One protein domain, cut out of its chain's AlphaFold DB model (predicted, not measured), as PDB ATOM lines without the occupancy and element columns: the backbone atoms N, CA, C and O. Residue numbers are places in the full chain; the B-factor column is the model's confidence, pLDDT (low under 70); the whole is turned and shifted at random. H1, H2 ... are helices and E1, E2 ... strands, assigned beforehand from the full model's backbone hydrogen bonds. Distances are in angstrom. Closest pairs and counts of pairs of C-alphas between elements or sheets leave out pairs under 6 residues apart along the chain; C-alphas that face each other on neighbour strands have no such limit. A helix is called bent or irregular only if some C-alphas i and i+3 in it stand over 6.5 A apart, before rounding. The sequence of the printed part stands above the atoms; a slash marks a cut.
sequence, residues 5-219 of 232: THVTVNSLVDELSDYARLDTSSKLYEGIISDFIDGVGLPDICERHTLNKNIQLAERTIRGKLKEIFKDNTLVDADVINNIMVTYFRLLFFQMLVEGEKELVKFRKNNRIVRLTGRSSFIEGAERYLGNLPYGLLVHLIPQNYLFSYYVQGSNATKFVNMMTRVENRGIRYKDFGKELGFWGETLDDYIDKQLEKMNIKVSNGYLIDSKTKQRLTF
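AT A GLANCE: This is residues 5 to 219 of the 232 residues of an uncharacterized protein of Streptococcus hyointestinalis (UniProt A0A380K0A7). The domain is a flat, three-cornered body of helices: the bundle H1, H2 and H5 with H3 and H4 forms one corner, the hairpin of H6 and H7 with the small sheet E1 E2 E3 another, and the short helix H8 with H9, H10 and H11 the third. H5 and H12 lie nearest the middle, and residues 153 to 158 stick out at the third corner. The printed part has 215 residues, with twelve named helices, H1 to H12, followed by three named strands in an antiparallel sheet of order E1 E2 E3; the class is mostly helix. It is compact, with a radius of gyration of the C-alphas of 18.7 A, and spans 53 by 49 by 25 A.

HOW THE PARTS SIT: H1, residues 9 to 20, and H2, residues 27 to 37, form a helical hairpin; they touch at a shallow tilt of 9 degrees, opposite ways, and their closest C-alphas, those of Ala 20 and Glu 30, are 5.7 A apart. H5, residues 80 to 92, is the hub, touching four helices, and makes a bundle, a group of helices, with H1 and H2. It touches H1 at a shallow tilt of 31 degrees, opposite ways, closest at the C-alphas of Leu 12 and Thr 87, 6.0 A. H3, residues 42 to 48, touches H4, residues 55 to 69, closest at the C-alphas of Pro 43 and Ile 55, 5.4 A. H4 is irregular, with C-alphas 56 and 59 being 8.5 A apart; H4 and H5 form a hairpin but only just touch, with 3 pairs of C-alphas within 8 A. H6, residues 94 to 110, and H7, residues 119 to 132, form a hairpin with a steep tilt of 44 degrees, opposite ways; the closest C-alphas, of Gly 100 and Gly 125, are 4.0 A apart. H8, residues 135 to 141, is near H9, residues 144 to 149, and only just touches H10, residues 157 to 170, with 3 pairs of C-alphas within 8 A. H11, residues 174 to 177, touches residues 130 to 132 of H7, closest at the C-alphas of Gly 131 and Lys 175, 4.2 A. H12, residues 186 to 198, touches H7 about perpendicular, at 77 degrees, closest at the C-alphas of Ile 123 and Asp 189, 6.5 A. E1, residues 201 to 204, E2, residues 207 to 210, and E3, residues 216 to 218, form a meander, each strand the antiparallel neighbour of the one before. N 202 and O 209 are 2.9 A apart, and N 217 and O 208 2.8 A, both within hydrogen-bond range. H6 and H7 are on one face of this sheet, making two layers, and H12 only grazes it. Every O i to N i+4 pair is within hydrogen-bond range in H1, H2, H3, H5, H6, H7, H9, H10 and H12; H4 has 9 of 11, H8 has 1 of 3 but 3 of 4 O i to N i+3 pairs, and H11 is too short for an O i to N i+4 pair.

IN THESE COORDINATES: H1 begins at C-alpha 9, (-9.480, -29.694, 21.018). H4 is 19.8 A long, H5 18.1 A, H6 24.8 A, H7 20.0 A, H10 19.8 A and H12 18.4 A. H10 begins at C-alpha 157, (-35.891, 1.278, 21.601), and E3 ends at C-alpha 218, (-15.746, -37.549, 27.161).

THE WHOLE: The two C-alphas farthest apart, of Ser 25 and Ile 113, are 56.0 A from each other. The helix packing is mostly crossed. The printed part has no cut and no long link. Residues 5 to 6 pair in parallel with residues 217 to 218 of E3. The mean pLDDT of the printed part is 87.9; residues 53 to 56, 112 to 116 and 153 to 155 are under 70.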
ATOM      1  N   THR A   5     -14.995 -42.675  23.816       92.56
ATOM      2  CA  THR A   5     -14.172 -41.876  22.919       92.56
ATOM      3  C   THR A   5     -13.783 -40.589  23.627       92.56
ATOM      4  O   THR A   5     -14.646 -39.816  24.057       92.56
ATOM      5  N   HIS A   6     -12.478 -40.373  23.751       93.56
ATOM      6  CA  HIS A   6     -11.918 -39.134  24.270       93.56
ATOM      7  C   HIS A   6     -11.868 -38.089  23.158       93.56
ATOM      8  O   HIS A   6     -11.320 -38.350  22.088       93.56
ATOM      9  N   VAL A   7     -12.481 -36.934  23.394       95.81
ATOM     10  CA  VAL A   7     -12.527 -35.823  22.447       95.81
ATOM     11  C   VAL A   7     -11.743 -34.661  23.037       95.81
ATOM     12  O   VAL A   7     -12.110 -34.099  24.067       95.81
ATOM     13  N   THR A   8     -10.672 -34.274  22.355       96.19
ATOM     14  CA  THR A   8      -9.845 -33.109  22.689       96.19
ATOM     15  C   THR A   8     -10.015 -32.011  21.646       96.19
ATOM     16  O   THR A   8     -10.454 -32.265  20.522       96.19
ATOM     17  N   VAL A   9      -9.610 -30.788  21.994       95.88
ATOM     18  CA  VAL A   9      -9.480 -29.694  21.018       95.88
ATOM     19  C   VAL A   9      -8.581 -30.128  19.859       95.88
ATOM     20  O   VAL A   9      -8.994 -30.025  18.710       95.88
ATOM     21  N   ASN A  10      -7.410 -30.703  20.156       95.94
ATOM     22  CA  ASN A  10      -6.460 -31.145  19.134       95.94
ATOM     23  C   ASN A  10      -7.070 -32.193  18.200       95.94
ATOM     24  O   ASN A  10      -6.982 -32.028  16.995       95.94
ATOM     25  N   SER A  11      -7.783 -33.200  18.720       96.31
ATOM     26  CA  SER A  11      -8.417 -34.209  17.859       96.31
ATOM     27  C   SER A  11      -9.478 -33.623  16.922       96.31
ATOM     28  O   SER A  11      -9.632 -34.106  15.807       96.31
ATOM     29  N   LEU A  12     -10.204 -32.583  17.351       97.25
ATOM     30  CA  LEU A  12     -11.191 -31.906  16.501       97.25
ATOM     31  C   LEU A  12     -10.509 -31.012  15.452       97.25
ATOM     32  O   LEU A  12     -10.965 -30.943  14.314       97.25
ATOM     33  N   VAL A  13      -9.412 -30.346  15.824       97.44
ATOM     34  CA  VAL A  13      -8.585 -29.548  14.905       97.44
ATOM     35  C   VAL A  13      -7.907 -30.437  13.864       97.44
ATOM     36  O   VAL A  13      -7.892 -30.080  12.688       97.44
ATOM     37  N   ASP A  14      -7.392 -31.597  14.266       96.81
ATOM     38  CA  ASP A  14      -6.788 -32.582  13.370       96.81
ATOM     39  C   ASP A  14      -7.831 -33.105  12.370       96.81
ATOM     40  O   ASP A  14      -7.578 -33.104  11.167       96.81
ATOM     41  N   GLU A  15      -9.042 -33.440  12.834       96.19
ATOM     42  CA  GLU A  15     -10.139 -33.879  11.962       96.19
ATOM     43  C   GLU A  15     -10.557 -32.784  10.958       96.19
ATOM     44  O   GLU A  15     -10.712 -33.057   9.767       96.19
ATOM     45  N   LEU A  16     -10.670 -31.521  11.391       96.44
ATOM     46  CA  LEU A  16     -10.910 -30.392  10.479       96.44
ATOM     47  C   LEU A  16      -9.747 -30.177   9.500       96.44
ATOM     48  O   LEU A  16      -9.976 -29.875   8.330       96.44
ATOM     49  N   SER A  17      -8.508 -30.362   9.947       94.50
ATOM     50  CA  SER A  17      -7.314 -30.224   9.107       94.50
ATOM     51  C   SER A  17      -7.239 -31.314   8.039       94.50
ATOM     52  O   SER A  17      -6.847 -31.042   6.903       94.50
ATOM     53  N   ASP A  18      -7.662 -32.534   8.363       92.88
ATOM     54  CA  ASP A  18      -7.809 -33.610   7.385       92.88
ATOM     55  C   ASP A  18      -8.897 -33.277   6.360       92.88
ATOM     56  O   ASP A  18      -8.693 -33.483   5.160       92.88
ATOM     57  N   TYR A  19     -10.002 -32.656   6.788       92.00
ATOM     58  CA  TYR A  19     -10.992 -32.128   5.852       92.00
ATOM     59  C   TYR A  19     -10.425 -31.022   4.959       92.00
ATOM     60  O   TYR A  19     -10.714 -31.039   3.761       92.00
ATOM     61  N   ALA A  20      -9.593 -30.108   5.466       87.50
ATOM     62  CA  ALA A  20      -8.970 -29.055   4.651       87.50
ATOM     63  C   ALA A  20      -8.186 -29.622   3.450       87.50
ATOM     64  O   ALA A  20      -8.152 -29.016   2.383       87.50
ATOM     65  N   ARG A  21      -7.614 -30.826   3.593       86.75
ATOM     66  CA  ARG A  21      -6.845 -31.510   2.539       86.75
ATOM     67  C   ARG A  21      -7.707 -32.157   1.451       86.75
ATOM     68  O   ARG A  21      -7.156 -32.581   0.439       86.75
ATOM     69  N   LEU A  22      -9.028 -32.250   1.634       84.62
ATOM     70  CA  LEU A  22      -9.930 -32.855   0.644       84.62
ATOM     71  C   LEU A  22     -10.070 -32.027  -0.636       84.62
ATOM     72  O   LEU A  22     -10.368 -32.586  -1.689       84.62
ATOM     73  N   ASP A  23      -9.873 -30.713  -0.550       76.31
ATOM     74  CA  ASP A  23      -9.858 -29.834  -1.714       76.31
ATOM     75  C   ASP A  23      -8.910 -28.652  -1.494       76.31
ATOM     76  O   ASP A  23      -9.304 -27.564  -1.081       76.31
ATOM     77  N   THR A  24      -7.644 -28.858  -1.839       72.00
ATOM     78  CA  THR A  24      -6.611 -27.815  -1.772       72.00
ATOM     79  C   THR A  24      -6.638 -26.858  -2.969       72.00
ATOM     80  O   THR A  24      -5.741 -26.035  -3.141       72.00
ATOM     81  N   SER A  25      -7.601 -27.002  -3.890       79.69
ATOM     82  CA  SER A  25      -7.707 -26.134  -5.070       79.69
ATOM     83  C   SER A  25      -8.584 -24.905  -4.809       79.69
ATOM     84  O   SER A  25      -8.424 -23.862  -5.453       79.69
ATOM     85  N   SER A  26      -9.483 -24.997  -3.826       86.81
ATOM     86  CA  SER A  26     -10.419 -23.943  -3.455       86.81
ATOM     87  C   SER A  26      -9.907 -23.129  -2.264       86.81
ATOM     88  O   SER A  26     -10.099 -23.494  -1.107       86.81
ATOM     89  N   LYS A  27      -9.351 -21.939  -2.535       89.62
ATOM     90  CA  LYS A  27      -8.952 -20.979  -1.481       89.62
ATOM     91  C   LYS A  27     -10.092 -20.618  -0.525       89.62
ATOM     92  O   LYS A  27      -9.861 -20.329   0.643       89.62
ATOM     93  N   LEU A  28     -11.325 -20.605  -1.033       90.88
ATOM     94  CA  LEU A  28     -12.513 -20.353  -0.221       90.88
ATOM     95  C   LEU A  28     -12.779 -21.508   0.749       90.88
ATOM     96  O   LEU A  28     -13.132 -21.265   1.897       90.88
ATOM     97  N   TYR A  29     -12.622 -22.753   0.294       92.06
ATOM     98  CA  TYR A  29     -12.777 -23.923   1.152       92.06
ATOM     99  C   TYR A  29     -11.735 -23.923   2.269       92.06
ATOM    100  O   TYR A  29     -12.102 -23.981   3.440       92.06
ATOM    101  N   GLU A  30     -10.460 -23.764   1.909       92.31
ATOM    102  CA  GLU A  30      -9.360 -23.666   2.871       92.31
ATOM    103  C   GLU A  30      -9.604 -22.544   3.888       92.31
ATOM    104  O   GLU A  30      -9.450 -22.754   5.088       92.31
ATOM    105  N   GLY A  31     -10.066 -21.376   3.426       94.12
ATOM    106  CA  GLY A  31     -10.410 -20.250   4.290       94.12
ATOM    107  C   GLY A  31     -11.545 -20.551   5.274       94.12
ATOM    108  O   GLY A  31     -11.428 -20.225   6.452       94.12
ATOM    109  N   ILE A  32     -12.622 -21.208   4.825       95.50
ATOM    110  CA  ILE A  32     -13.740 -21.603   5.699       95.50
ATOM    111  C   ILE A  32     -13.275 -22.616   6.752       95.50
ATOM    112  O   ILE A  32     -13.628 -22.480   7.921       95.50
ATOM    113  N   ILE A  33     -12.492 -23.626   6.362       96.44
ATOM    114  CA  ILE A  33     -11.996 -24.634   7.309       96.44
ATOM    115  C   ILE A  33     -10.991 -24.020   8.295       96.44
ATOM    116  O   ILE A  33     -11.035 -24.349   9.479       96.44
ATOM    117  N   SER A  34     -10.145 -23.087   7.849       96.19
ATOM    118  CA  SER A  34      -9.260 -22.327   8.740       96.19
ATOM    119  C   SER A  34     -10.058 -21.547   9.784       96.19
ATOM    120  O   SER A  34      -9.773 -21.650  10.971       96.19
ATOM    121  N   ASP A  35     -11.109 -20.835   9.370       96.31
ATOM    122  CA  ASP A  35     -11.974 -20.117  10.309       96.31
ATOM    123  C   ASP A  35     -12.711 -21.069  11.275       96.31
ATOM    124  O   ASP A  35     -12.953 -20.717  12.432       96.31
ATOM    125  N   PHE A  36     -13.065 -22.283  10.832       96.69
ATOM    126  CA  PHE A  36     -13.613 -23.315  11.718       96.69
ATOM    127  C   PHE A  36     -12.610 -23.744  12.789       96.69
ATOM    128  O   PHE A  36     -12.996 -23.854  13.953       96.69
ATOM    129  N   ILE A  37     -11.348 -23.960  12.412       96.62
ATOM    130  CA  ILE A  37     -10.256 -24.312  13.333       96.62
ATOM    131  C   ILE A  37     -10.010 -23.183  14.340       96.62
ATOM    132  O   ILE A  37      -9.856 -23.447  15.532       96.62
ATOM    133  N   ASP A  38     -10.063 -21.932  13.884       94.19
ATOM    134  CA  ASP A  38      -9.904 -20.744  14.728       94.19
ATOM    135  C   ASP A  38     -11.118 -20.481  15.646       94.19
ATOM    136  O   ASP A  38     -11.101 -19.555  16.459       94.19
ATOM    137  N   GLY A  39     -12.184 -21.286  15.542       90.56
ATOM    138  CA  GLY A  39     -13.381 -21.168  16.376       90.56
ATOM    139  C   GLY A  39     -14.223 -19.930  16.062       90.56
ATOM    140  O   GLY A  39     -14.927 -19.415  16.931       90.56
ATOM    141  N   VAL A  40     -14.156 -19.430  14.828       91.38
ATOM    142  CA  VAL A  40     -14.901 -18.248  14.388       91.38
ATOM    143  C   VAL A  40     -16.382 -18.600  14.255       91.38
ATOM    144  O   VAL A  40     -16.742 -19.654  13.728       91.38
ATOM    145  N   GLY A  41     -17.269 -17.721  14.723       89.50
ATOM    146  CA  GLY A  41     -18.714 -17.911  14.591       89.50
ATOM    147  C   GLY A  41     -19.175 -17.839  13.133       89.50
ATOM    148  O   GLY A  41     -18.713 -16.995  12.369       89.50
ATOM    149  N   LEU A  42     -20.138 -18.684  12.742       91.19
ATOM    150  CA  LEU A  42     -20.652 -18.744  11.362       91.19
ATOM    151  C   LEU A  42     -21.024 -17.376  10.743       91.19
ATOM    152  O   LEU A  42     -20.735 -17.191   9.559       91.19
ATOM    153  N   PRO A  43     -21.650 -16.421  11.470       86.94
ATOM    154  CA  PRO A  43     -21.912 -15.080  10.941       86.94
ATOM    155  C   PRO A  43     -20.657 -14.363  10.433       86.94
ATOM    156  O   PRO A  43     -20.657 -13.859   9.310       86.94
ATOM    157  N   ASP A  44     -19.582 -14.391  11.219       88.06
ATOM    158  CA  ASP A  44     -18.329 -13.704  10.905       88.06
ATOM    159  C   ASP A  44     -17.593 -14.404   9.758       88.06
ATOM    160  O   ASP A  44     -16.980 -13.748   8.924       88.06
ATOM    161  N   ILE A  45     -17.702 -15.734   9.660       91.94
ATOM    162  CA  ILE A  45     -17.181 -16.501   8.516       91.94
ATOM    163  C   ILE A  45     -17.879 -16.064   7.227       91.94
ATOM    164  O   ILE A  45     -17.230 -15.830   6.206       91.94
ATOM    165  N   CYS A  46     -19.208 -15.921   7.256       90.38
ATOM    166  CA  CYS A  46     -19.937 -15.412   6.099       90.38
ATOM    167  C   CYS A  46     -19.476 -14.004   5.707       90.38
ATOM    168  O   CYS A  46     -19.343 -13.736   4.513       90.38
ATOM    169  N   GLU A  47     -19.206 -13.132   6.677       88.31
ATOM    170  CA  GLU A  47     -18.694 -11.785   6.421       88.31
ATOM    171  C   GLU A  47     -17.275 -11.801   5.828       88.31
ATOM    172  O   GLU A  47     -17.064 -11.243   4.748       88.31
ATOM    173  N   ARG A  48     -16.326 -12.505   6.461       91.44
ATOM    174  CA  ARG A  48     -14.918 -12.619   6.025       91.44
ATOM    175  C   ARG A  48     -14.786 -13.118   4.589       91.44
ATOM    176  O   ARG A  48     -13.984 -12.593   3.821       91.44
ATOM    177  N   HIS A  49     -15.606 -14.098   4.214       91.25
ATOM    178  CA  HIS A  49     -15.572 -14.714   2.885       91.25
ATOM    179  C   HIS A  49     -16.557 -14.097   1.892       91.25
ATOM    180  O   HIS A  49     -16.760 -14.641   0.805       91.25
ATOM    181  N   THR A  50     -17.179 -12.963   2.237       88.94
ATOM    182  CA  THR A  50     -18.154 -12.264   1.379       88.94
ATOM    183  C   THR A  50     -19.270 -13.203   0.880       88.94
ATOM    184  O   THR A  50     -19.732 -13.128  -0.263       88.94
ATOM    185  N   LEU A  51     -19.697 -14.139   1.734       85.94
ATOM    186  CA  LEU A  51     -20.794 -15.062   1.453       85.94
ATOM    187  C   LEU A  51     -22.144 -14.341   1.613       85.94
ATOM    188  O   LEU A  51     -22.232 -13.260   2.189       85.94
ATOM    189  N   ASN A  52     -23.205 -14.918   1.039       72.81
ATOM    190  CA  ASN A  52     -24.515 -14.274   0.867       72.81
ATOM    191  C   ASN A  52     -25.021 -13.509   2.116       72.81
ATOM    192  O   ASN A  52     -24.940 -13.987   3.243       72.81
ATOM    193  N   LYS A  53     -25.657 -12.356   1.857       53.72
ATOM    194  CA  LYS A  53     -26.163 -11.326   2.781       53.72
ATOM    195  C   LYS A  53     -27.129 -11.809   3.862       53.72
ATOM    196  O   LYS A  53     -27.386 -11.071   4.811       53.72
ATOM    197  N   ASN A  54     -27.705 -13.005   3.736       66.62
ATOM    198  CA  ASN A  54     -28.561 -13.546   4.785       66.62
ATOM    199  C   ASN A  54     -27.717 -14.237   5.867       66.62
ATOM    200  O   ASN A  54     -27.746 -15.458   6.018       66.62
ATOM    201  N   ILE A  55     -26.980 -13.421   6.626       63.94
ATOM    202  CA  ILE A  55     -26.181 -13.822   7.796       63.94
ATOM    203  C   ILE A  55     -27.048 -14.577   8.821       63.94
ATOM    204  O   ILE A  55     -26.579 -15.483   9.505       63.94
ATOM    205  N   GLN A  56     -28.354 -14.289   8.861       67.25
ATOM    206  CA  GLN A  56     -29.318 -14.974   9.730       67.25
ATOM    207  C   GLN A  56     -29.476 -16.466   9.383       67.25
ATOM    208  O   GLN A  56     -30.001 -17.232  10.189       67.25
ATOM    209  N   LEU A  57     -28.998 -16.887   8.207       81.44
ATOM    210  CA  LEU A  57     -28.951 -18.266   7.729       81.44
ATOM    211  C   LEU A  57     -27.507 -18.749   7.488       81.44
ATOM    212  O   LEU A  57     -27.304 -19.633   6.656       81.44
ATOM    213  N   ALA A  58     -26.510 -18.200   8.197       88.00
ATOM    214  CA  ALA A  58     -25.084 -18.474   7.978       88.00
ATOM    215  C   ALA A  58     -24.745 -19.971   7.849       88.00
ATOM    216  O   ALA A  58     -24.071 -20.372   6.902       88.00
ATOM    217  N   GLU A  59     -25.300 -20.826   8.719       91.19
ATOM    218  CA  GLU A  59     -25.109 -22.282   8.626       91.19
ATOM    219  C   GLU A  59     -25.565 -22.847   7.273       91.19
ATOM    220  O   GLU A  59     -24.859 -23.632   6.642       91.19
ATOM    221  N   ARG A  60     -26.743 -22.432   6.793       89.81
ATOM    222  CA  ARG A  60     -27.280 -22.868   5.499       89.81
ATOM    223  C   ARG A  60     -26.427 -22.342   4.350       89.81
ATOM    224  O   ARG A  60     -26.211 -23.081   3.392       89.81
ATOM    225  N   THR A  61     -25.962 -21.099   4.441       91.19
ATOM    226  CA  THR A  61     -25.081 -20.483   3.441       91.19
ATOM    227  C   THR A  61     -23.773 -21.257   3.323       91.19
ATOM    228  O   THR A  61     -23.412 -21.666   2.220       91.19
ATOM    229  N   ILE A  62     -23.108 -21.539   4.447       92.50
ATOM    230  CA  ILE A  62     -21.844 -22.283   4.464       92.50
ATOM    231  C   ILE A  62     -22.055 -23.720   3.982       92.50
ATOM    232  O   ILE A  62     -21.364 -24.156   3.066       92.50
ATOM    233  N   ARG A  63     -23.077 -24.434   4.476       92.94
ATOM    234  CA  ARG A  63     -23.422 -25.778   3.971       92.94
ATOM    235  C   ARG A  63     -23.699 -25.783   2.471       92.94
ATOM    236  O   ARG A  63     -23.274 -26.702   1.780       92.94
ATOM    237  N   GLY A  64     -24.429 -24.790   1.964       90.19
ATOM    238  CA  GLY A  64     -24.691 -24.632   0.535       90.19
ATOM    239  C   GLY A  64     -23.397 -24.460  -0.251       90.19
ATOM    240  O   GLY A  64     -23.210 -25.126  -1.266       90.19
ATOM    241  N   LYS A  65     -22.466 -23.653   0.268       90.06
ATOM    242  CA  LYS A  65     -21.187 -23.424  -0.396       90.06
ATOM    243  C   LYS A  65     -20.292 -24.658  -0.406       90.06
ATOM    244  O   LYS A  65     -19.738 -24.989  -1.449       90.06
ATOM    245  N   LEU A  66     -20.224 -25.384   0.708       90.94
ATOM    246  CA  LEU A  66     -19.527 -26.671   0.785       90.94
ATOM    247  C   LEU A  66     -20.129 -27.695  -0.193       90.94
ATOM    248  O   LEU A  66     -19.393 -28.416  -0.858       90.94
ATOM    249  N   LYS A  67     -21.461 -27.723  -0.353       90.12
ATOM    250  CA  LYS A  67     -22.131 -28.588  -1.343       90.12
ATOM    251  C   LYS A  67     -21.761 -28.235  -2.778       90.12
ATOM    252  O   LYS A  67     -21.622 -29.139  -3.589       90.12
ATOM    253  N   GLU A  68     -21.638 -26.949  -3.099       88.44
ATOM    254  CA  GLU A  68     -21.192 -26.511  -4.427       88.44
ATOM    255  C   GLU A  68     -19.755 -26.953  -4.710       88.44
ATOM    256  O   GLU A  68     -19.486 -27.434  -5.805       88.44
ATOM    257  N   ILE A  69     -18.863 -26.825  -3.722       87.81
ATOM    258  CA  ILE A  69     -17.452 -27.224  -3.828       87.81
ATOM    259  C   ILE A  69     -17.330 -28.731  -4.093       87.81
ATOM    260  O   ILE A  69     -16.641 -29.147  -5.018       87.81
ATOM    261  N   PHE A  70     -18.062 -29.554  -3.339       87.00
ATOM    262  CA  PHE A  70     -18.002 -31.013  -3.476       87.00
ATOM    263  C   PHE A  70     -18.947 -31.597  -4.532       87.00
ATOM    264  O   PHE A  70     -19.009 -32.816  -4.671       87.00
ATOM    265  N   LYS A  71     -19.684 -30.767  -5.282       83.00
ATOM    266  CA  LYS A  71     -20.773 -31.215  -6.165       83.00
ATOM    267  C   LYS A  71     -20.345 -32.297  -7.160       83.00
ATOM    268  O   LYS A  71     -21.100 -33.239  -7.385       83.00
ATOM    269  N   ASP A  72     -19.148 -32.155  -7.720       79.56
ATOM    270  CA  ASP A  72     -18.613 -33.047  -8.752       79.56
ATOM    271  C   ASP A  72     -17.526 -33.993  -8.202       79.56
ATOM    272  O   ASP A  72     -16.899 -34.738  -8.956       79.56
ATOM    273  N   ASN A  73     -17.298 -33.991  -6.882       78.56
ATOM    274  CA  ASN A  73     -16.281 -34.821  -6.246       78.56
ATOM    275  C   ASN A  73     -16.874 -36.167  -5.800       78.56
ATOM    276  O   ASN A  73     -17.396 -36.313  -4.699       78.56
ATOM    277  N   THR A  74     -16.772 -37.174  -6.667       71.00
ATOM    278  CA  THR A  74     -17.303 -38.529  -6.428       71.00
ATOM    279  C   THR A  74     -16.539 -39.330  -5.372       71.00
ATOM    280  O   THR A  74     -17.007 -40.392  -4.966       71.00
ATOM    281  N   LEU A  75     -15.375 -38.844  -4.927       71.38
ATOM    282  CA  LEU A  75     -14.565 -39.468  -3.876       71.38
ATOM    283  C   LEU A  75     -14.965 -39.002  -2.471       71.38
ATOM    284  O   LEU A  75     -14.453 -39.517  -1.479       71.38
ATOM    285  N   VAL A  76     -15.862 -38.021  -2.384       77.25
ATOM    286  CA  VAL A  76     -16.287 -37.416  -1.131       77.25
ATOM    287  C   VAL A  76     -17.579 -38.068  -0.648       77.25
ATOM    288  O   VAL A  76     -18.576 -38.129  -1.366       77.25
ATOM    289  N   ASP A  77     -17.551 -38.556   0.593       77.50
ATOM    290  CA  ASP A  77     -18.710 -39.145   1.266       77.50
ATOM    291  C   ASP A  77     -19.887 -38.149   1.296       77.50
ATOM    292  O   ASP A  77     -19.714 -36.958   1.574       77.50
ATOM    293  N   ALA A  78     -21.104 -38.649   1.063       77.81
ATOM    294  CA  ALA A  78     -22.343 -37.882   1.171       77.81
ATOM    295  C   ALA A  78     -22.509 -37.201   2.546       77.81
ATOM    296  O   ALA A  78     -23.138 -36.142   2.644       77.81
ATOM    297  N   ASP A  79     -21.922 -37.779   3.595       88.38
ATOM    298  CA  ASP A  79     -21.940 -37.254   4.955       88.38
ATOM    299  C   ASP A  79     -20.816 -36.251   5.260       88.38
ATOM    300  O   ASP A  79     -20.842 -35.664   6.345       88.38
ATOM    301  N   VAL A  80     -19.860 -35.990   4.353       91.81
ATOM    302  CA  VAL A  80     -18.664 -35.181   4.684       91.81
ATOM    303  C   VAL A  80     -19.030 -33.816   5.257       91.81
ATOM    304  O   VAL A  80     -18.471 -33.380   6.255       91.81
ATOM    305  N   ILE A  81     -20.033 -33.156   4.670       92.81
ATOM    306  CA  ILE A  81     -20.435 -31.803   5.064       92.81
ATOM    307  C   ILE A  81     -21.080 -31.851   6.444       92.81
ATOM    308  O   ILE A  81     -20.909 -30.937   7.243       92.81
ATOM    309  N   ASN A  82     -21.823 -32.917   6.741       94.00
ATOM    310  CA  ASN A  82     -22.380 -33.108   8.071       94.00
ATOM    311  C   ASN A  82     -21.272 -33.353   9.091       94.00
ATOM    312  O   ASN A  82     -21.325 -32.743  10.153       94.00
ATOM    313  N   ASN A  83     -20.273 -34.170   8.764       95.00
ATOM    314  CA  ASN A  83     -19.160 -34.443   9.666       95.00
ATOM    315  C   ASN A  83     -18.328 -33.175   9.923       95.00
ATOM    316  O   ASN A  83     -18.159 -32.815  11.081       95.00
ATOM    317  N   ILE A  84     -17.962 -32.413   8.882       96.25
ATOM    318  CA  ILE A  84     -17.293 -31.104   9.008       96.25
ATOM    319  C   ILE A  84     -18.064 -30.188   9.968       96.25
ATOM    320  O   ILE A  84     -17.493 -29.639  10.908       96.25
ATOM    321  N   MET A  85     -19.375 -30.029   9.752       96.75
ATOM    322  CA  MET A  85     -20.195 -29.139  10.579       96.75
ATOM    323  C   MET A  85     -20.324 -29.646  12.021       96.75
ATOM    324  O   MET A  85     -20.299 -28.842  12.948       96.75
ATOM    325  N   VAL A  86     -20.451 -30.960  12.227       97.00
ATOM    326  CA  VAL A  86     -20.495 -31.581  13.561       97.00
ATOM    327  C   VAL A  86     -19.183 -31.345  14.304       97.00
ATOM    328  O   VAL A  86     -19.220 -30.906  15.453       97.00
ATOM    329  N   THR A  87     -18.041 -31.591  13.661       97.75
ATOM    330  CA  THR A  87     -16.706 -31.377  14.236       97.75
ATOM    331  C   THR A  87     -16.489 -29.903  14.565       97.75
ATOM    332  O   THR A  87     -16.086 -29.585  15.684       97.75
ATOM    333  N   TYR A  88     -16.872 -28.995  13.662       97.88
ATOM    334  CA  TYR A  88     -16.852 -27.555  13.920       97.88
ATOM    335  C   TYR A  88     -17.693 -27.170  15.142       97.88
ATOM    336  O   TYR A  88     -17.192 -26.496  16.036       97.88
ATOM    337  N   PHE A  89     -18.951 -27.615  15.242       97.50
ATOM    338  CA  PHE A  89     -19.782 -27.268  16.398       97.50
ATOM    339  C   PHE A  89     -19.236 -27.860  17.702       97.50
ATOM    340  O   PHE A  89     -19.269 -27.186  18.730       97.50
ATOM    341  N   ARG A  90     -18.684 -29.079  17.672       97.50
ATOM    342  CA  ARG A  90     -18.010 -29.680  18.837       97.50
ATOM    343  C   ARG A  90     -16.807 -28.856  19.282       97.50
ATOM    344  O   ARG A  90     -16.605 -28.712  20.484       97.50
ATOM    345  N   LEU A  91     -16.044 -28.307  18.338       97.19
ATOM    346  CA  LEU A  91     -14.908 -27.434  18.624       97.19
ATOM    347  C   LEU A  91     -15.380 -26.086  19.186       97.19
ATOM    348  O   LEU A  91     -14.941 -25.677  20.260       97.19
ATOM    349  N   LEU A  92     -16.343 -25.448  18.519       95.75
ATOM    350  CA  LEU A  92     -16.912 -24.157  18.907       95.75
ATOM    351  C   LEU A  92     -17.514 -24.190  20.324       95.75
ATOM    352  O   LEU A  92     -17.320 -23.271  21.117       95.75
ATOM    353  N   PHE A  93     -18.216 -25.274  20.669       96.94
ATOM    354  CA  PHE A  93     -18.862 -25.460  21.971       96.94
ATOM    355  C   PHE A  93     -18.053 -26.326  22.947       96.94
ATOM    356  O   PHE A  93     -18.591 -26.736  23.978       96.94
ATOM    357  N   PHE A  94     -16.767 -26.579  22.685       97.06
ATOM    358  CA  PHE A  94     -15.956 -27.511  23.476       97.06
ATOM    359  C   PHE A  94     -16.004 -27.209  24.981       97.06
ATOM    360  O   PHE A  94     -16.289 -28.082  25.798       97.06
ATOM    361  N   GLN A  95     -15.812 -25.945  25.363       96.50
ATOM    362  CA  GLN A  95     -15.827 -25.542  26.774       96.50
ATOM    363  C   GLN A  95     -17.212 -25.682  27.427       96.50
ATOM    364  O   GLN A  95     -17.308 -26.043  28.599       96.50
ATOM    365  N   MET A  96     -18.294 -25.476  26.668       97.62
ATOM    366  CA  MET A  96     -19.655 -25.733  27.150       97.62
ATOM    367  C   MET A  96     -19.858 -27.227  27.441       97.62
ATOM    368  O   MET A  96     -20.435 -27.579  28.470       97.62
ATOM    369  N   LEU A  97     -19.359 -28.103  26.561       98.12
ATOM    370  CA  LEU A  97     -19.426 -29.558  26.730       98.12
ATOM    371  C   LEU A  97     -18.632 -30.016  27.960       98.12
ATOM    372  O   LEU A  97     -19.141 -30.818  28.744       98.12
ATOM    373  N   VAL A  98     -17.434 -29.460  28.173       97.81
ATOM    374  CA  VAL A  98     -16.599 -29.716  29.358       97.81
ATOM    375  C   VAL A  98     -17.326 -29.339  30.649       97.81
ATOM    376  O   VAL A  98     -17.400 -30.151  31.575       97.81
ATOM    377  N   GLU A  99     -17.873 -28.124  30.740       97.88
ATOM    378  CA  GLU A  99     -18.562 -27.665  31.954       97.88
ATOM    379  C   GLU A  99     -19.842 -28.463  32.230       97.88
ATOM    380  O   GLU A  99     -20.088 -28.862  33.372       97.88
ATOM    381  N   GLY A 100     -20.613 -28.792  31.191       97.38
ATOM    382  CA  GLY A 100     -21.763 -29.684  31.322       97.38
ATOM    383  C   GLY A 100     -21.369 -31.096  31.779       97.38
ATOM    384  O   GLY A 100     -22.010 -31.675  32.660       97.38
ATOM    385  N   GLU A 101     -20.278 -31.662  31.253       97.12
ATOM    386  CA  GLU A 101     -19.803 -32.986  31.665       97.12
ATOM    387  C   GLU A 101     -19.291 -33.006  33.115       97.12
ATOM    388  O   GLU A 101     -19.522 -33.983  33.836       97.12
ATOM    389  N   LYS A 102     -18.657 -31.928  33.598       96.19
ATOM    390  CA  LYS A 102     -18.255 -31.807  35.013       96.19
ATOM    391  C   LYS A 102     -19.453 -31.942  35.954       96.19
ATOM    392  O   LYS A 102     -19.354 -32.633  36.974       96.19
ATOM    393  N   GLU A 103     -20.582 -31.326  35.621       95.25
ATOM    394  CA  GLU A 103     -21.812 -31.460  36.409       95.25
ATOM    395  C   GLU A 103     -22.435 -32.854  36.276       95.25
ATOM    396  O   GLU A 103     -22.865 -33.430  37.277       95.25
ATOM    397  N   LEU A 104     -22.366 -33.484  35.098       93.69
ATOM    398  CA  LEU A 104     -22.735 -34.896  34.945       93.69
ATOM    399  C   LEU A 104     -21.904 -35.820  35.849       93.69
ATOM    400  O   LEU A 104     -22.451 -36.728  36.477       93.69
ATOM    401  N   VAL A 105     -20.590 -35.596  35.962       92.00
ATOM    402  CA  VAL A 105     -19.717 -36.366  36.865       92.00
ATOM    403  C   VAL A 105     -20.167 -36.217  38.319       92.00
ATOM    404  O   VAL A 105     -20.255 -37.217  39.037       92.00
ATOM    405  N   LYS A 106     -20.459 -34.990  38.768       90.62
ATOM    406  CA  LYS A 106     -20.959 -34.729  40.131       90.62
ATOM    407  C   LYS A 106     -22.306 -35.407  40.365       90.62
ATOM    408  O   LYS A 106     -22.480 -36.101  41.366       90.62
ATOM    409  N   PHE A 107     -23.218 -35.287  39.407       89.00
ATOM    410  CA  PHE A 107     -24.522 -35.933  39.436       89.00
ATOM    411  C   PHE A 107     -24.409 -37.454  39.602       89.00
ATOM    412  O   PHE A 107     -25.063 -38.018  40.482       89.00
ATOM    413  N   ARG A 108     -23.531 -38.119  38.833       87.94
ATOM    414  CA  ARG A 108     -23.298 -39.573  38.937       87.94
ATOM    415  C   ARG A 108     -22.715 -39.985  40.293       87.94
ATOM    416  O   ARG A 108     -23.055 -41.054  40.798       87.94
ATOM    417  N   LYS A 109     -21.851 -39.159  40.896       84.88
ATOM    418  CA  LYS A 109     -21.302 -39.416  42.242       84.88
ATOM    419  C   LYS A 109     -22.391 -39.375  43.316       84.88
ATOM    420  O   LYS A 109     -22.388 -40.230  44.196       84.88
ATOM    421  N   ASN A 110     -23.323 -38.431  43.204       80.75
ATOM    422  CA  ASN A 110     -24.359 -38.195  44.210       80.75
ATOM    423  C   ASN A 110     -25.588 -39.105  44.045       80.75
ATOM    424  O   ASN A 110     -26.252 -39.411  45.029       80.75
ATOM    425  N   ASN A 111     -25.881 -39.576  42.828       73.06
ATOM    426  CA  ASN A 111     -27.114 -40.309  42.503       73.06
ATOM    427  C   ASN A 111     -26.874 -41.764  42.082       73.06
ATOM    428  O   ASN A 111     -27.558 -42.278  41.199       73.06
ATOM    429  N   ARG A 112     -25.935 -42.464  42.735       61.03
ATOM    430  CA  ARG A 112     -25.545 -43.858  42.419       61.03
ATOM    431  C   ARG A 112     -26.702 -44.874  42.325       61.03
ATOM    432  O   ARG A 112     -26.482 -45.968  41.819       61.03
ATOM    433  N   ILE A 113     -27.901 -44.538  42.814       54.84
ATOM    434  CA  ILE A 113     -29.023 -45.466  43.020       54.84
ATOM    435  C   ILE A 113     -30.235 -45.168  42.107       54.84
ATOM    436  O   ILE A 113     -31.050 -46.059  41.885       54.84
ATOM    437  N   VAL A 114     -30.358 -43.974  41.502       53.41
ATOM    438  CA  VAL A 114     -31.559 -43.598  40.721       53.41
ATOM    439  C   VAL A 114     -31.210 -43.349  39.251       53.41
ATOM    440  O   VAL A 114     -30.322 -42.557  38.939       53.41
ATOM    441  N   ARG A 115     -31.947 -43.990  38.329       54.16
ATOM    442  CA  ARG A 115     -31.914 -43.714  36.877       54.16
ATOM    443  C   ARG A 115     -32.579 -42.366  36.568       54.16
ATOM    444  O   ARG A 115     -33.621 -42.311  35.927       54.16
ATOM    445  N   LEU A 116     -32.004 -41.279  37.065       59.69
ATOM    446  CA  LEU A 116     -32.405 -39.929  36.689       59.69
ATOM    447  C   LEU A 116     -31.704 -39.534  35.380       59.69
ATOM    448  O   LEU A 116     -30.563 -39.926  35.110       59.69
ATOM    449  N   THR A 117     -32.395 -38.767  34.540       70.31
ATOM    450  CA  THR A 117     -31.820 -38.211  33.315       70.31
ATOM    451  C   THR A 117     -30.826 -37.119  33.707       70.31
ATOM    452  O   THR A 117     -31.193 -36.086  34.251       70.31
ATOM    453  N   GLY A 118     -29.536 -37.321  33.429       83.94
ATOM    454  CA  GLY A 118     -28.501 -36.324  33.741       83.94
ATOM    455  C   GLY A 118     -28.627 -35.004  32.965       83.94
ATOM    456  O   GLY A 118     -27.795 -34.124  33.151       83.94
ATOM    457  N   ARG A 119     -29.639 -34.848  32.095       92.50
ATOM    458  CA  ARG A 119     -29.828 -33.663  31.243       92.50
ATOM    459  C   ARG A 119     -29.818 -32.379  32.068       92.50
ATOM    460  O   ARG A 119     -29.028 -31.504  31.757       92.50
ATOM    461  N   SER A 120     -30.620 -32.281  33.128       92.12
ATOM    462  CA  SER A 120     -30.692 -31.053  33.938       92.12
ATOM    463  C   SER A 120     -29.342 -30.675  34.552       92.12
ATOM    464  O   SER A 120     -28.987 -29.505  34.563       92.12
ATOM    465  N   SER A 121     -28.547 -31.657  34.990       93.56
ATOM    466  CA  SER A 121     -27.193 -31.394  35.494       93.56
ATOM    467  C   SER A 121     -26.242 -30.948  34.386       93.56
ATOM    468  O   SER A 121     -25.448 -30.041  34.602       93.56
ATOM    469  N   PHE A 122     -26.328 -31.540  33.192       96.75
ATOM    470  CA  PHE A 122     -25.554 -31.065  32.046       96.75
ATOM    471  C   PHE A 122     -25.901 -29.610  31.697       96.75
ATOM    472  O   PHE A 122     -24.998 -28.787  31.549       96.75
ATOM    473  N   ILE A 123     -27.199 -29.302  31.605       96.31
ATOM    474  CA  ILE A 123     -27.715 -27.959  31.327       96.31
ATOM    475  C   ILE A 123     -27.185 -26.961  32.357       96.31
ATOM    476  O   ILE A 123     -26.648 -25.938  31.959       96.31
ATOM    477  N   GLU A 124     -27.209 -27.285  33.652       95.06
ATOM    478  CA  GLU A 124     -26.679 -26.396  34.695       95.06
ATOM    479  C   GLU A 124     -25.205 -26.011  34.454       95.06
ATOM    480  O   GLU A 124     -24.818 -24.849  34.605       95.06
ATOM    481  N   GLY A 125     -24.369 -26.975  34.055       96.75
ATOM    482  CA  GLY A 125     -22.967 -26.715  33.719       96.75
ATOM    483  C   GLY A 125     -22.818 -25.858  32.460       96.75
ATOM    484  O   GLY A 125     -22.061 -24.882  32.455       96.75
ATOM    485  N   ALA A 126     -23.581 -26.175  31.413       97.44
ATOM    486  CA  ALA A 126     -23.582 -25.438  30.154       97.44
ATOM    487  C   ALA A 126     -24.078 -23.986  30.321       97.44
ATOM    488  O   ALA A 126     -23.415 -23.052  29.863       97.44
ATOM    489  N   GLU A 127     -25.185 -23.771  31.035       96.06
ATOM    490  CA  GLU A 127     -25.712 -22.446  31.374       96.06
ATOM    491  C   GLU A 127     -24.707 -21.635  32.191       96.06
ATOM    492  O   GLU A 127     -24.523 -20.441  31.950       96.06
ATOM    493  N   ARG A 128     -24.016 -22.269  33.147       95.25
ATOM    494  CA  ARG A 128     -22.992 -21.596  33.953       95.25
ATOM    495  C   ARG A 128     -21.826 -21.116  33.095       95.25
ATOM    496  O   ARG A 128     -21.325 -20.016  33.340       95.25
ATOM    497  N   TYR A 129     -21.396 -21.906  32.113       96.50
ATOM    498  CA  TYR A 129     -20.374 -21.486  31.157       96.50
ATOM    499  C   TYR A 129     -20.869 -20.306  30.316       96.50
ATOM    500  O   TYR A 129     -20.319 -19.207  30.420       96.50
ATOM    501  N   LEU A 130     -21.951 -20.509  29.556       95.25
ATOM    502  CA  LEU A 130     -22.492 -19.507  28.637       95.25
ATOM    503  C   LEU A 130     -22.825 -18.207  29.372       95.25
ATOM    504  O   LEU A 130     -22.439 -17.123  28.941       95.25
ATOM    505  N   GLY A 131     -23.483 -18.307  30.527       93.44
ATOM    506  CA  GLY A 131     -23.895 -17.184  31.362       93.44
ATOM    507  C   GLY A 131     -22.745 -16.329  31.891       93.44
ATOM    508  O   GLY A 131     -22.970 -15.179  32.264       93.44
ATOM    509  N   ASN A 132     -21.517 -16.847  31.934       93.81
ATOM    510  CA  ASN A 132     -20.348 -16.078  32.357       93.81
ATOM    511  C   ASN A 132     -19.555 -15.471  31.192       93.81
ATOM    512  O   ASN A 132     -18.625 -14.707  31.462       93.81
ATOM    513  N   LEU A 133     -19.917 -15.752  29.937       92.06
ATOM    514  CA  LEU A 133     -19.234 -15.174  28.786       92.06
ATOM    515  C   LEU A 133     -19.534 -13.673  28.652       92.06
ATOM    516  O   LEU A 133     -20.677 -13.249  28.865       92.06
ATOM    517  N   PRO A 134     -18.528 -12.859  28.284       89.00
ATOM    518  CA  PRO A 134     -18.761 -11.499  27.827       89.00
ATOM    519  C   PRO A 134     -19.457 -11.517  26.460       89.00
ATOM    520  O   PRO A 134     -19.313 -12.467  25.688       89.00
ATOM    521  N   TYR A 135     -20.164 -10.436  26.132       85.31
ATOM    522  CA  TYR A 135     -20.925 -10.328  24.884       85.31
ATOM    523  C   TYR A 135     -20.107 -10.614  23.620       85.31
ATOM    524  O   TYR A 135     -20.560 -11.385  22.782       85.31
ATOM    525  N   GLY A 136     -18.884 -10.078  23.525       82.00
ATOM    526  CA  GLY A 136     -18.017 -10.293  22.363       82.00
ATOM    527  C   GLY A 136     -17.693 -11.767  22.098       82.00
ATOM    528  O   GLY A 136     -17.615 -12.166  20.949       82.00
ATOM    529  N   LEU A 137     -17.586 -12.600  23.141       85.31
ATOM    530  CA  LEU A 137     -17.399 -14.046  22.966       85.31
ATOM    531  C   LEU A 137     -18.723 -14.778  22.738       85.31
ATOM    532  O   LEU A 137     -18.775 -15.751  21.992       85.31
ATOM    533  N   LEU A 138     -19.803 -14.309  23.369       88.06
ATOM    534  CA  LEU A 138     -21.124 -14.912  23.237       88.06
ATOM    535  C   LEU A 138     -21.629 -14.873  21.791       88.06
ATOM    536  O   LEU A 138     -22.207 -15.857  21.343       88.06
ATOM    537  N   VAL A 139     -21.419 -13.769  21.067       82.81
ATOM    538  CA  VAL A 139     -21.955 -13.600  19.704       82.81
ATOM    539  C   VAL A 139     -21.340 -14.549  18.674       82.81
ATOM    540  O   VAL A 139     -21.993 -14.859  17.678       82.81
ATOM    541  N   HIS A 140     -20.141 -15.080  18.941       82.56
ATOM    542  CA  HIS A 140     -19.551 -16.145  18.125       82.56
ATOM    543  C   HIS A 140     -20.276 -17.487  18.311       82.56
ATOM    544  O   HIS A 140     -20.323 -18.299  17.390       82.56
ATOM    545  N   LEU A 141     -20.868 -17.717  19.488       88.31
ATOM    546  CA  LEU A 141     -21.618 -18.932  19.808       88.31
ATOM    547  C   LEU A 141     -23.095 -18.787  19.428       88.31
ATOM    548  O   LEU A 141     -23.666 -19.646  18.759       88.31
ATOM    549  N   ILE A 142     -23.712 -17.678  19.836       87.44
ATOM    550  CA  ILE A 142     -25.135 -17.390  19.673       87.44
ATOM    551  C   ILE A 142     -25.284 -16.211  18.711       87.44
ATOM    552  O   ILE A 142     -24.993 -15.078  19.101       87.44
ATOM    553  N   PRO A 143     -25.780 -16.429  17.479       80.12
ATOM    554  CA  PRO A 143     -25.945 -15.352  16.515       80.12
ATOM    555  C   PRO A 143     -26.769 -14.198  17.091       80.12
ATOM    556  O   PRO A 143     -27.855 -14.402  17.639       80.12
ATOM    557  N   GLN A 144     -26.272 -12.973  16.935       80.31
ATOM    558  CA  GLN A 144     -26.872 -11.765  17.506       80.31
ATOM    559  C   GLN A 144     -28.351 -11.591  17.127       80.31
ATOM    560  O   GLN A 144     -29.181 -11.237  17.961       80.31
ATOM    561  N   ASN A 145     -28.713 -11.887  15.878       76.50
ATOM    562  CA  ASN A 145     -30.097 -11.834  15.410       76.50
ATOM    563  C   ASN A 145     -31.002 -12.853  16.123       76.50
ATOM    564  O   ASN A 145     -32.165 -12.555  16.382       76.50
ATOM    565  N   TYR A 146     -30.476 -14.040  16.439       82.25
ATOM    566  CA  TYR A 146     -31.207 -15.051  17.196       82.25
ATOM    567  C   TYR A 146     -31.408 -14.570  18.630       82.25
ATOM    568  O   TYR A 146     -32.542 -14.517  19.095       82.25
ATOM    569  N   LEU A 147     -30.333 -14.104  19.269       83.44
ATOM    570  CA  LEU A 147     -30.346 -13.553  20.621       83.44
ATOM    571  C   LEU A 147     -31.376 -12.415  20.773       83.44
ATOM    572  O   LEU A 147     -32.116 -12.371  21.750       83.44
ATOM    573  N   PHE A 148     -31.469 -11.521  19.786       82.31
ATOM    574  CA  PHE A 148     -32.364 -10.359  19.843       82.31
ATOM    575  C   PHE A 148     -33.793 -10.623  19.382       82.31
ATOM    576  O   PHE A 148     -34.670  -9.818  19.683       82.31
ATOM    577  N   SER A 149     -34.067 -11.747  18.717       83.50
ATOM    578  CA  SER A 149     -35.445 -12.115  18.361       83.50
ATOM    579  C   SER A 149     -36.344 -12.382  19.576       83.50
ATOM    580  O   SER A 149     -37.564 -12.317  19.453       83.50
ATOM    581  N   TYR A 150     -35.745 -12.629  20.745       81.75
ATOM    582  CA  TYR A 150     -36.448 -12.848  22.012       81.75
ATOM    583  C   TYR A 150     -36.775 -11.554  22.758       81.75
ATOM    584  O   TYR A 150     -37.614 -11.550  23.660       81.75
ATOM    585  N   TYR A 151     -36.164 -10.439  22.355       80.44
ATOM    586  CA  TYR A 151     -36.459  -9.150  22.949       80.44
ATOM    587  C   TYR A 151     -37.853  -8.692  22.499       80.44
ATOM    588  O   TYR A 151     -38.112  -8.506  21.309       80.44
ATOM    589  N   VAL A 152     -38.772  -8.540  23.460       71.75
ATOM    590  CA  VAL A 152     -40.211  -8.327  23.216       71.75
ATOM    591  C   VAL A 152     -40.456  -7.182  22.226       71.75
ATOM    592  O   VAL A 152     -40.103  -6.029  22.496       71.75
ATOM    593  N   GLN A 153     -41.119  -7.483  21.103       52.44
ATOM    594  CA  GLN A 153     -41.573  -6.485  20.129       52.44
ATOM    595  C   GLN A 153     -42.535  -5.494  20.810       52.44
ATOM    596  O   GLN A 153     -43.598  -5.877  21.290       52.44
ATOM    597  N   GLY A 154     -42.138  -4.219  20.890       52.81
ATOM    598  CA  GLY A 154     -42.876  -3.147  21.582       52.81
ATOM    599  C   GLY A 154     -42.152  -2.552  22.796       52.81
ATOM    600  O   GLY A 154     -42.579  -1.542  23.355       52.81
ATOM    601  N   SER A 155     -41.027  -3.136  23.196       59.75
ATOM    602  CA  SER A 155     -40.131  -2.560  24.195       59.75
ATOM    603  C   SER A 155     -39.442  -1.292  23.660       59.75
ATOM    604  O   SER A 155     -39.054  -1.191  22.498       59.75
ATOM    605  N   ASN A 156     -39.329  -0.274  24.519       72.38
ATOM    606  CA  ASN A 156     -38.761   1.033  24.186       72.38
ATOM    607  C   ASN A 156     -37.361   0.874  23.556       72.38
ATOM    608  O   ASN A 156     -36.450   0.380  24.223       72.38
ATOM    609  N   ALA A 157     -37.174   1.328  22.311       77.06
ATOM    610  CA  ALA A 157     -35.891   1.278  21.601       77.06
ATOM    611  C   ALA A 157     -34.745   1.900  22.422       77.06
ATOM    612  O   ALA A 157     -33.627   1.399  22.420       77.06
ATOM    613  N   THR A 158     -35.049   2.924  23.223       81.12
ATOM    614  CA  THR A 158     -34.105   3.546  24.162       81.12
ATOM    615  C   THR A 158     -33.614   2.559  25.223       81.12
ATOM    616  O   THR A 158     -32.438   2.564  25.569       81.12
ATOM    617  N   LYS A 159     -34.485   1.679  25.739       80.75
ATOM    618  CA  LYS A 159     -34.083   0.637  26.700       80.75
ATOM    619  C   LYS A 159     -33.153  -0.386  26.051       80.75
ATOM    620  O   LYS A 159     -32.163  -0.756  26.673       80.75
ATOM    621  N   PHE A 160     -33.434  -0.775  24.806       82.19
ATOM    622  CA  PHE A 160     -32.571  -1.680  24.049       82.19
ATOM    623  C   PHE A 160     -31.188  -1.068  23.812       82.19
ATOM    624  O   PHE A 160     -30.182  -1.675  24.163       82.19
ATOM    625  N   VAL A 161     -31.139   0.166  23.299       82.81
ATOM    626  CA  VAL A 161     -29.878   0.883  23.064       82.81
ATOM    627  C   VAL A 161     -29.098   1.036  24.369       82.81
ATOM    628  O   VAL A 161     -27.926   0.685  24.415       82.81
ATOM    629  N   ASN A 162     -29.745   1.449  25.463       85.19
ATOM    630  CA  ASN A 162     -29.083   1.589  26.763       85.19
ATOM    631  C   ASN A 162     -28.526   0.261  27.299       85.19
ATOM    632  O   ASN A 162     -27.461   0.245  27.921       85.19
ATOM    633  N   MET A 163     -29.234  -0.851  27.085       85.56
ATOM    634  CA  MET A 163     -28.743  -2.187  27.421       85.56
ATOM    635  C   MET A 163     -27.524  -2.546  26.564       85.56
ATOM    636  O   MET A 163     -26.505  -2.936  27.122       85.56
ATOM    637  N   MET A 164     -27.573  -2.336  25.246       83.69
ATOM    638  CA  MET A 164     -26.442  -2.616  24.355       83.69
ATOM    639  C   MET A 164     -25.212  -1.773  24.697       83.69
ATOM    640  O   MET A 164     -24.132  -2.321  24.902       83.69
ATOM    641  N   THR A 165     -25.384  -0.467  24.911       84.12
ATOM    642  CA  THR A 165     -24.307   0.430  25.355       84.12
ATOM    643  C   THR A 165     -23.699  -0.024  26.682       84.12
ATOM    644  O   THR A 165     -22.489   0.074  26.875       84.12
ATOM    645  N   ARG A 166     -24.509  -0.531  27.621       85.81
ATOM    646  CA  ARG A 166     -24.006  -1.112  28.875       85.81
ATOM    647  C   ARG A 166     -23.192  -2.379  28.620       85.81
ATOM    648  O   ARG A 166     -22.127  -2.530  29.212       85.81
ATOM    649  N   VAL A 167     -23.713  -3.280  27.794       84.19
ATOM    650  CA  VAL A 167     -23.119  -4.589  27.511       84.19
ATOM    651  C   VAL A 167     -21.764  -4.439  26.818       84.19
ATOM    652  O   VAL A 167     -20.790  -5.039  27.272       84.19
ATOM    653  N   GLU A 168     -21.679  -3.574  25.807       77.19
ATOM    654  CA  GLU A 168     -20.452  -3.306  25.049       77.19
ATOM    655  C   GLU A 168     -19.388  -2.591  25.894       77.19
ATOM    656  O   GLU A 168     -18.225  -2.984  25.885       77.19
ATOM    657  N   ASN A 169     -19.773  -1.585  26.691       74.50
ATOM    658  CA  ASN A 169     -18.802  -0.756  27.420       74.50
ATOM    659  C   ASN A 169     -18.355  -1.322  28.776       74.50
ATOM    660  O   ASN A 169     -17.400  -0.811  29.357       74.50
ATOM    661  N   ARG A 170     -19.062  -2.310  29.343       71.00
ATOM    662  CA  ARG A 170     -18.813  -2.773  30.725       71.00
ATOM    663  C   ARG A 170     -18.460  -4.252  30.848       71.00
ATOM    664  O   ARG A 170     -18.387  -4.745  31.969       71.00
ATOM    665  N   GLY A 171     -18.271  -4.961  29.732       72.62
ATOM    666  CA  GLY A 171     -17.943  -6.391  29.752       72.62
ATOM    667  C   GLY A 171     -18.967  -7.223  30.535       72.62
ATOM    668  O   GLY A 171     -18.593  -8.144  31.261       72.62
ATOM    669  N   ILE A 172     -20.249  -6.849  30.450       82.88
ATOM    670  CA  ILE A 172     -21.327  -7.492  31.210       82.88
ATOM    671  C   ILE A 172     -21.433  -8.956  30.787       82.88
ATOM    672  O   ILE A 172     -21.344  -9.283  29.600       82.88
ATOM    673  N   ARG A 173     -21.631  -9.838  31.768       88.88
ATOM    674  CA  ARG A 173     -21.773 -11.271  31.527       88.88
ATOM    675  C   ARG A 173     -23.171 -11.581  31.014       88.88
ATOM    676  O   ARG A 173     -24.151 -10.970  31.437       88.88
ATOM    677  N   TYR A 174     -23.269 -12.583  30.152       90.25
ATOM    678  CA  TYR A 174     -24.530 -12.981  29.535       90.25
ATOM    679  C   TYR A 174     -25.672 -13.240  30.528       90.25
ATOM    680  O   TYR A 174     -26.783 -12.785  30.294       90.25
ATOM    681  N   LYS A 175     -25.418 -13.850  31.689       88.69
ATOM    682  CA  LYS A 175     -26.453 -14.091  32.713       88.69
ATOM    683  C   LYS A 175     -27.147 -12.827  33.231       88.69
ATOM    684  O   LYS A 175     -28.274 -12.912  33.721       88.69
ATOM    685  N   ASP A 176     -26.465 -11.685  33.160       86.56
ATOM    686  CA  ASP A 176     -26.950 -10.423  33.708       86.56
ATOM    687  C   ASP A 176     -27.871  -9.711  32.706       86.56
ATOM    688  O   ASP A 176     -28.869  -9.127  33.116       86.56
ATOM    689  N   PHE A 177     -27.595  -9.809  31.397       86.62
ATOM    690  CA  PHE A 177     -28.409  -9.163  30.355       86.62
ATOM    691  C   PHE A 177     -29.303 -10.129  29.553       86.62
ATOM    692  O   PHE A 177     -30.289  -9.700  28.964       86.62
ATOM    693  N   GLY A 178     -29.032 -11.437  29.555       88.06
ATOM    694  CA  GLY A 178     -29.844 -12.457  28.874       88.06
ATOM    695  C   GLY A 178     -31.272 -12.524  29.416       88.06
ATOM    696  O   GLY A 178     -32.232 -12.645  28.659       88.06
ATOM    697  N   LYS A 179     -31.434 -12.303  30.727       86.62
ATOM    698  CA  LYS A 179     -32.751 -12.145  31.361       86.62
ATOM    699  C   LYS A 179     -33.488 -10.899  30.873       86.62
ATOM    700  O   LYS A 179     -34.684 -10.976  30.618       86.62
ATOM    701  N   GLU A 180     -32.785  -9.770  30.718       86.38
ATOM    702  CA  GLU A 180     -33.358  -8.534  30.150       86.38
ATOM    703  C   GLU A 180     -33.802  -8.747  28.688       86.38
ATOM    704  O   GLU A 180     -34.793  -8.162  28.253       86.38
ATOM    705  N   LEU A 181     -33.110  -9.628  27.955       84.88
ATOM    706  CA  LEU A 181     -33.439 -10.024  26.584       84.88
ATOM    707  C   LEU A 181     -34.603 -11.015  26.462       84.88
ATOM    708  O   LEU A 181     -35.089 -11.215  25.355       84.88
ATOM    709  N   GLY A 182     -35.030 -11.660  27.552       86.12
ATOM    710  CA  GLY A 182     -35.960 -12.794  27.485       86.12
ATOM    711  C   GLY A 182     -35.327 -14.082  26.940       86.12
ATOM    712  O   GLY A 182     -36.038 -15.036  26.643       86.12
ATOM    713  N   PHE A 183     -33.998 -14.125  26.823       88.31
ATOM    714  CA  PHE A 183     -33.228 -15.286  26.392       88.31
ATOM    715  C   PHE A 183     -32.480 -15.840  27.618       88.31
ATOM    716  O   PHE A 183     -31.314 -15.538  27.851       88.31
ATOM    717  N   TRP A 184     -33.202 -16.548  28.492       91.31
ATOM    718  CA  TRP A 184     -32.682 -17.179  29.715       91.31
ATOM    719  C   TRP A 184     -33.628 -18.300  30.181       91.31
ATOM    720  O   TRP A 184     -34.794 -18.313  29.785       91.31
ATOM    721  N   GLY A 185     -33.160 -19.212  31.040       90.56
ATOM    722  CA  GLY A 185     -33.964 -20.337  31.533       90.56
ATOM    723  C   GLY A 185     -34.345 -21.280  30.393       90.56
ATOM    724  O   GLY A 185     -33.506 -21.579  29.552       90.56
ATOM    725  N   GLU A 186     -35.620 -21.668  30.294       92.25
ATOM    726  CA  GLU A 186     -36.108 -22.634  29.289       92.25
ATOM    727  C   GLU A 186     -35.678 -22.303  27.849       92.25
ATOM    728  O   GLU A 186     -35.363 -23.188  27.063       92.25
ATOM    729  N   THR A 187     -35.592 -21.018  27.499       92.44
ATOM    730  CA  THR A 187     -35.158 -20.609  26.156       92.44
ATOM    731  C   THR A 187     -33.671 -20.885  25.899       92.44
ATOM    732  O   THR A 187     -33.282 -21.233  24.780       92.44
ATOM    733  N   LEU A 188     -32.831 -20.726  26.925       93.88
ATOM    734  CA  LEU A 188     -31.414 -21.071  26.854       93.88
ATOM    735  C   LEU A 188     -31.232 -22.595  26.865       93.88
ATOM    736  O   LEU A 188     -30.439 -23.104  26.075       93.88
ATOM    737  N   ASP A 189     -32.010 -23.314  27.674       95.38
ATOM    738  CA  ASP A 189     -32.032 -24.780  27.701       95.38
ATOM    739  C   ASP A 189     -32.342 -25.362  26.317       95.38
ATOM    740  O   ASP A 189     -31.596 -26.203  25.813       95.38
ATOM    741  N   ASP A 190     -33.399 -24.866  25.668       95.19
ATOM    742  CA  ASP A 190     -33.790 -25.266  24.313       95.19
ATOM    743  C   ASP A 190     -32.688 -24.975  23.291       95.19
ATOM    744  O   ASP A 190     -32.478 -25.726  22.334       95.19
ATOM    745  N   TYR A 191     -31.984 -23.855  23.458       94.81
ATOM    746  CA  TYR A 191     -30.862 -23.517  22.597       94.81
ATOM    747  C   TYR A 191     -29.690 -24.488  22.788       94.81
ATOM    748  O   TYR A 191     -29.125 -24.936  21.786       94.81
ATOM    749  N   ILE A 192     -29.349 -24.833  24.034       97.00
ATOM    750  CA  ILE A 192     -28.295 -25.805  24.357       97.00
ATOM    751  C   ILE A 192     -28.645 -27.174  23.765       97.00
ATOM    752  O   ILE A 192     -27.802 -27.773  23.096       97.00
ATOM    753  N   ASP A 193     -29.886 -27.637  23.925       96.00
ATOM    754  CA  ASP A 193     -30.350 -28.901  23.344       96.00
ATOM    755  C   ASP A 193     -30.214 -28.911  21.817       96.00
ATOM    756  O   ASP A 193     -29.654 -29.853  21.252       96.00
ATOM    757  N   LYS A 194     -30.616 -27.830  21.139       95.12
ATOM    758  CA  LYS A 194     -30.420 -27.695  19.686       95.12
ATOM    759  C   LYS A 194     -28.944 -27.754  19.290       95.12
ATOM    760  O   LYS A 194     -28.624 -28.306  18.239       95.12
ATOM    761  N   GLN A 195     -28.030 -27.196  20.091       95.94
ATOM    762  CA  GLN A 195     -26.597 -27.320  19.801       95.94
ATOM    763  C   GLN A 195     -26.107 -28.759  20.002       95.94
ATOM    764  O   GLN A 195     -25.343 -29.256  19.177       95.94
ATOM    765  N   LEU A 196     -26.570 -29.460  21.044       97.69
ATOM    766  CA  LEU A 196     -26.265 -30.882  21.244       97.69
ATOM    767  C   LEU A 196     -26.726 -31.734  20.055       97.69
ATOM    768  O   LEU A 196     -25.947 -32.549  19.558       97.69
ATOM    769  N   GLU A 197     -27.934 -31.495  19.543       96.56
ATOM    770  CA  GLU A 197     -28.445 -32.161  18.339       96.56
ATOM    771  C   GLU A 197     -27.535 -31.928  17.126       96.56
ATOM    772  O   GLU A 197     -27.143 -32.888  16.462       96.56
ATOM    773  N   LYS A 198     -27.119 -30.677  16.875       95.25
ATOM    774  CA  LYS A 198     -26.184 -30.339  15.785       95.25
ATOM    775  C   LYS A 198     -24.823 -31.016  15.921       95.25
ATOM    776  O   LYS A 198     -24.188 -31.308  14.914       95.25
ATOM    777  N   MET A 199     -24.380 -31.265  17.149       97.69
ATOM    778  CA  MET A 199     -23.130 -31.963  17.451       97.69
ATOM    779  C   MET A 199     -23.278 -33.491  17.446       97.69
ATOM    780  O   MET A 199     -22.305 -34.194  17.731       97.69
ATOM    781  N   ASN A 200     -24.465 -34.030  17.146       97.00
ATOM    782  CA  ASN A 200     -24.794 -35.446  17.317       97.00
ATOM    783  C   ASN A 200     -24.499 -35.945  18.739       97.00
ATOM    784  O   ASN A 200     -23.980 -37.043  18.917       97.00
ATOM    785  N   ILE A 201     -24.807 -35.152  19.762       97.69
ATOM    786  CA  ILE A 201     -24.608 -35.511  21.167       97.69
ATOM    787  C   ILE A 201     -25.970 -35.616  21.841       97.69
ATOM    788  O   ILE A 201     -26.859 -34.800  21.622       97.69
ATOM    789  N   LYS A 202     -26.136 -36.619  22.699       95.62
ATOM    790  CA  LYS A 202     -27.260 -36.689  23.634       95.62
ATOM    791  C   LYS A 202     -26.774 -36.992  25.040       95.62
ATOM    792  O   LYS A 202     -25.794 -37.715  25.225       95.62
ATOM    793  N   VAL A 203     -27.511 -36.513  26.036       94.38
ATOM    794  CA  VAL A 203     -27.287 -36.878  27.436       94.38
ATOM    795  C   VAL A 203     -28.129 -38.108  27.770       94.38
ATOM    796  O   VAL A 203     -29.354 -38.082  27.667       94.38
ATOM    797  N   SER A 204     -27.498 -39.205  28.186       90.19
ATOM    798  CA  SER A 204     -28.203 -40.436  28.560       90.19
ATOM    799  C   SER A 204     -27.539 -41.115  29.748       90.19
ATOM    800  O   SER A 204     -26.325 -41.296  29.765       90.19
ATOM    801  N   ASN A 205     -28.333 -41.485  30.760       85.69
ATOM    802  CA  ASN A 205     -27.855 -42.124  31.994       85.69
ATOM    803  C   ASN A 205     -26.683 -41.378  32.661       85.69
ATOM    804  O   ASN A 205     -25.793 -41.990  33.247       85.69
ATOM    805  N   GLY A 206     -26.670 -40.049  32.541       88.06
ATOM    806  CA  GLY A 206     -25.608 -39.209  33.079       88.06
ATOM    807  C   GLY A 206     -24.320 -39.182  32.253       88.06
ATOM    808  O   GLY A 206     -23.317 -38.725  32.781       88.06
ATOM    809  N   TYR A 207     -24.315 -39.652  31.005       92.31
ATOM    810  CA  TYR A 207     -23.168 -39.608  30.088       92.31
ATOM    811  C   TYR A 207     -23.503 -38.821  28.822       92.31
ATOM    812  O   TYR A 207     -24.668 -38.761  28.421       92.31
ATOM    813  N   LEU A 208     -22.474 -38.276  28.173       96.06
ATOM    814  CA  LEU A 208     -22.557 -37.800  26.797       96.06
ATOM    815  C   LEU A 208     -22.402 -38.996  25.859       96.06
ATOM    816  O   LEU A 208     -21.491 -39.805  26.020       96.06
ATOM    817  N   ILE A 209     -23.324 -39.132  24.913       95.88
ATOM    818  CA  ILE A 209     -23.360 -40.229  23.949       95.88
ATOM    819  C   ILE A 209     -23.381 -39.637  22.549       95.88
ATOM    820  O   ILE A 209     -24.215 -38.776  22.263       95.88
ATOM    821  N   ASP A 210     -22.524 -40.148  21.672       95.94
ATOM    822  CA  ASP A 210     -22.603 -39.869  20.246       95.94
ATOM    823  C   ASP A 210     -23.874 -40.512  19.670       95.94
ATOM    824  O   ASP A 210     -24.098 -41.725  19.744       95.94
ATOM    825  N   SER A 211     -24.755 -39.694  19.111       94.12
ATOM    826  CA  SER A 211     -26.041 -40.129  18.579       94.12
ATOM    827  C   SER A 211     -25.907 -40.998  17.327       94.12
ATOM    828  O   SER A 211     -26.810 -41.807  17.092       94.12
ATOM    829  N   LYS A 212     -24.813 -40.898  16.562       91.81
ATOM    830  CA  LYS A 212     -24.548 -41.710  15.365       91.81
ATOM    831  C   LYS A 212     -23.919 -43.049  15.753       91.81
ATOM    832  O   LYS A 212     -24.488 -44.094  15.446       91.81
ATOM    833  N   THR A 213     -22.810 -43.034  16.491       91.75
ATOM    834  CA  THR A 213     -22.030 -44.247  16.812       91.75
ATOM    835  C   THR A 213     -22.513 -44.980  18.063       91.75
ATOM    836  O   THR A 213     -22.138 -46.129  18.294       91.75
ATOM    837  N   LYS A 214     -23.355 -44.333  18.880       93.19
ATOM    838  CA  LYS A 214     -23.815 -44.807  20.200       93.19
ATOM    839  C   LYS A 214     -22.689 -44.990  21.225       93.19
ATOM    840  O   LYS A 214     -22.931 -45.565  22.288       93.19
ATOM    841  N   GLN A 215     -21.488 -44.495  20.934       94.44
ATOM    842  CA  GLN A 215     -20.347 -44.545  21.845       94.44
ATOM    843  C   GLN A 215     -20.455 -43.458  22.910       94.44
ATOM    844  O   GLN A 215     -21.075 -42.412  22.694       94.44
ATOM    845  N   ARG A 216     -19.857 -43.707  24.077       94.69
ATOM    846  CA  ARG A 216     -19.711 -42.660  25.091       94.69
ATOM    847  C   ARG A 216     -18.689 -41.647  24.608       94.69
ATOM    848  O   ARG A 216     -17.688 -42.030  24.016       94.69
ATOM    849  N   LEU A 217     -18.940 -40.379  24.887       95.94
ATOM    850  CA  LEU A 217     -18.001 -39.293  24.660       95.94
ATOM    851  C   LEU A 217     -17.529 -38.766  26.009       95.94
ATOM    852  O   LEU A 217     -18.319 -38.686  26.955       95.94
ATOM    853  N   THR A 218     -16.266 -38.372  26.072       96.31
ATOM    854  CA  THR A 218     -15.746 -37.549  27.161       96.31
ATOM    855  C   THR A 218     -14.887 -36.429  26.594       96.31
ATOM    856  O   THR A 218     -14.083 -36.650  25.694       96.31
ATOM    857  N   PHE A 219     -15.103 -35.224  27.106       96.56
ATOM    858  CA  PHE A 219     -14.370 -33.996  26.794       96.56
ATOM    859  C   PHE A 219     -13.467 -33.583  27.963       96.56
ATOM    860  O   PHE A 219     -12.687 -32.638  27.864       96.56
TER     861      PHE A 219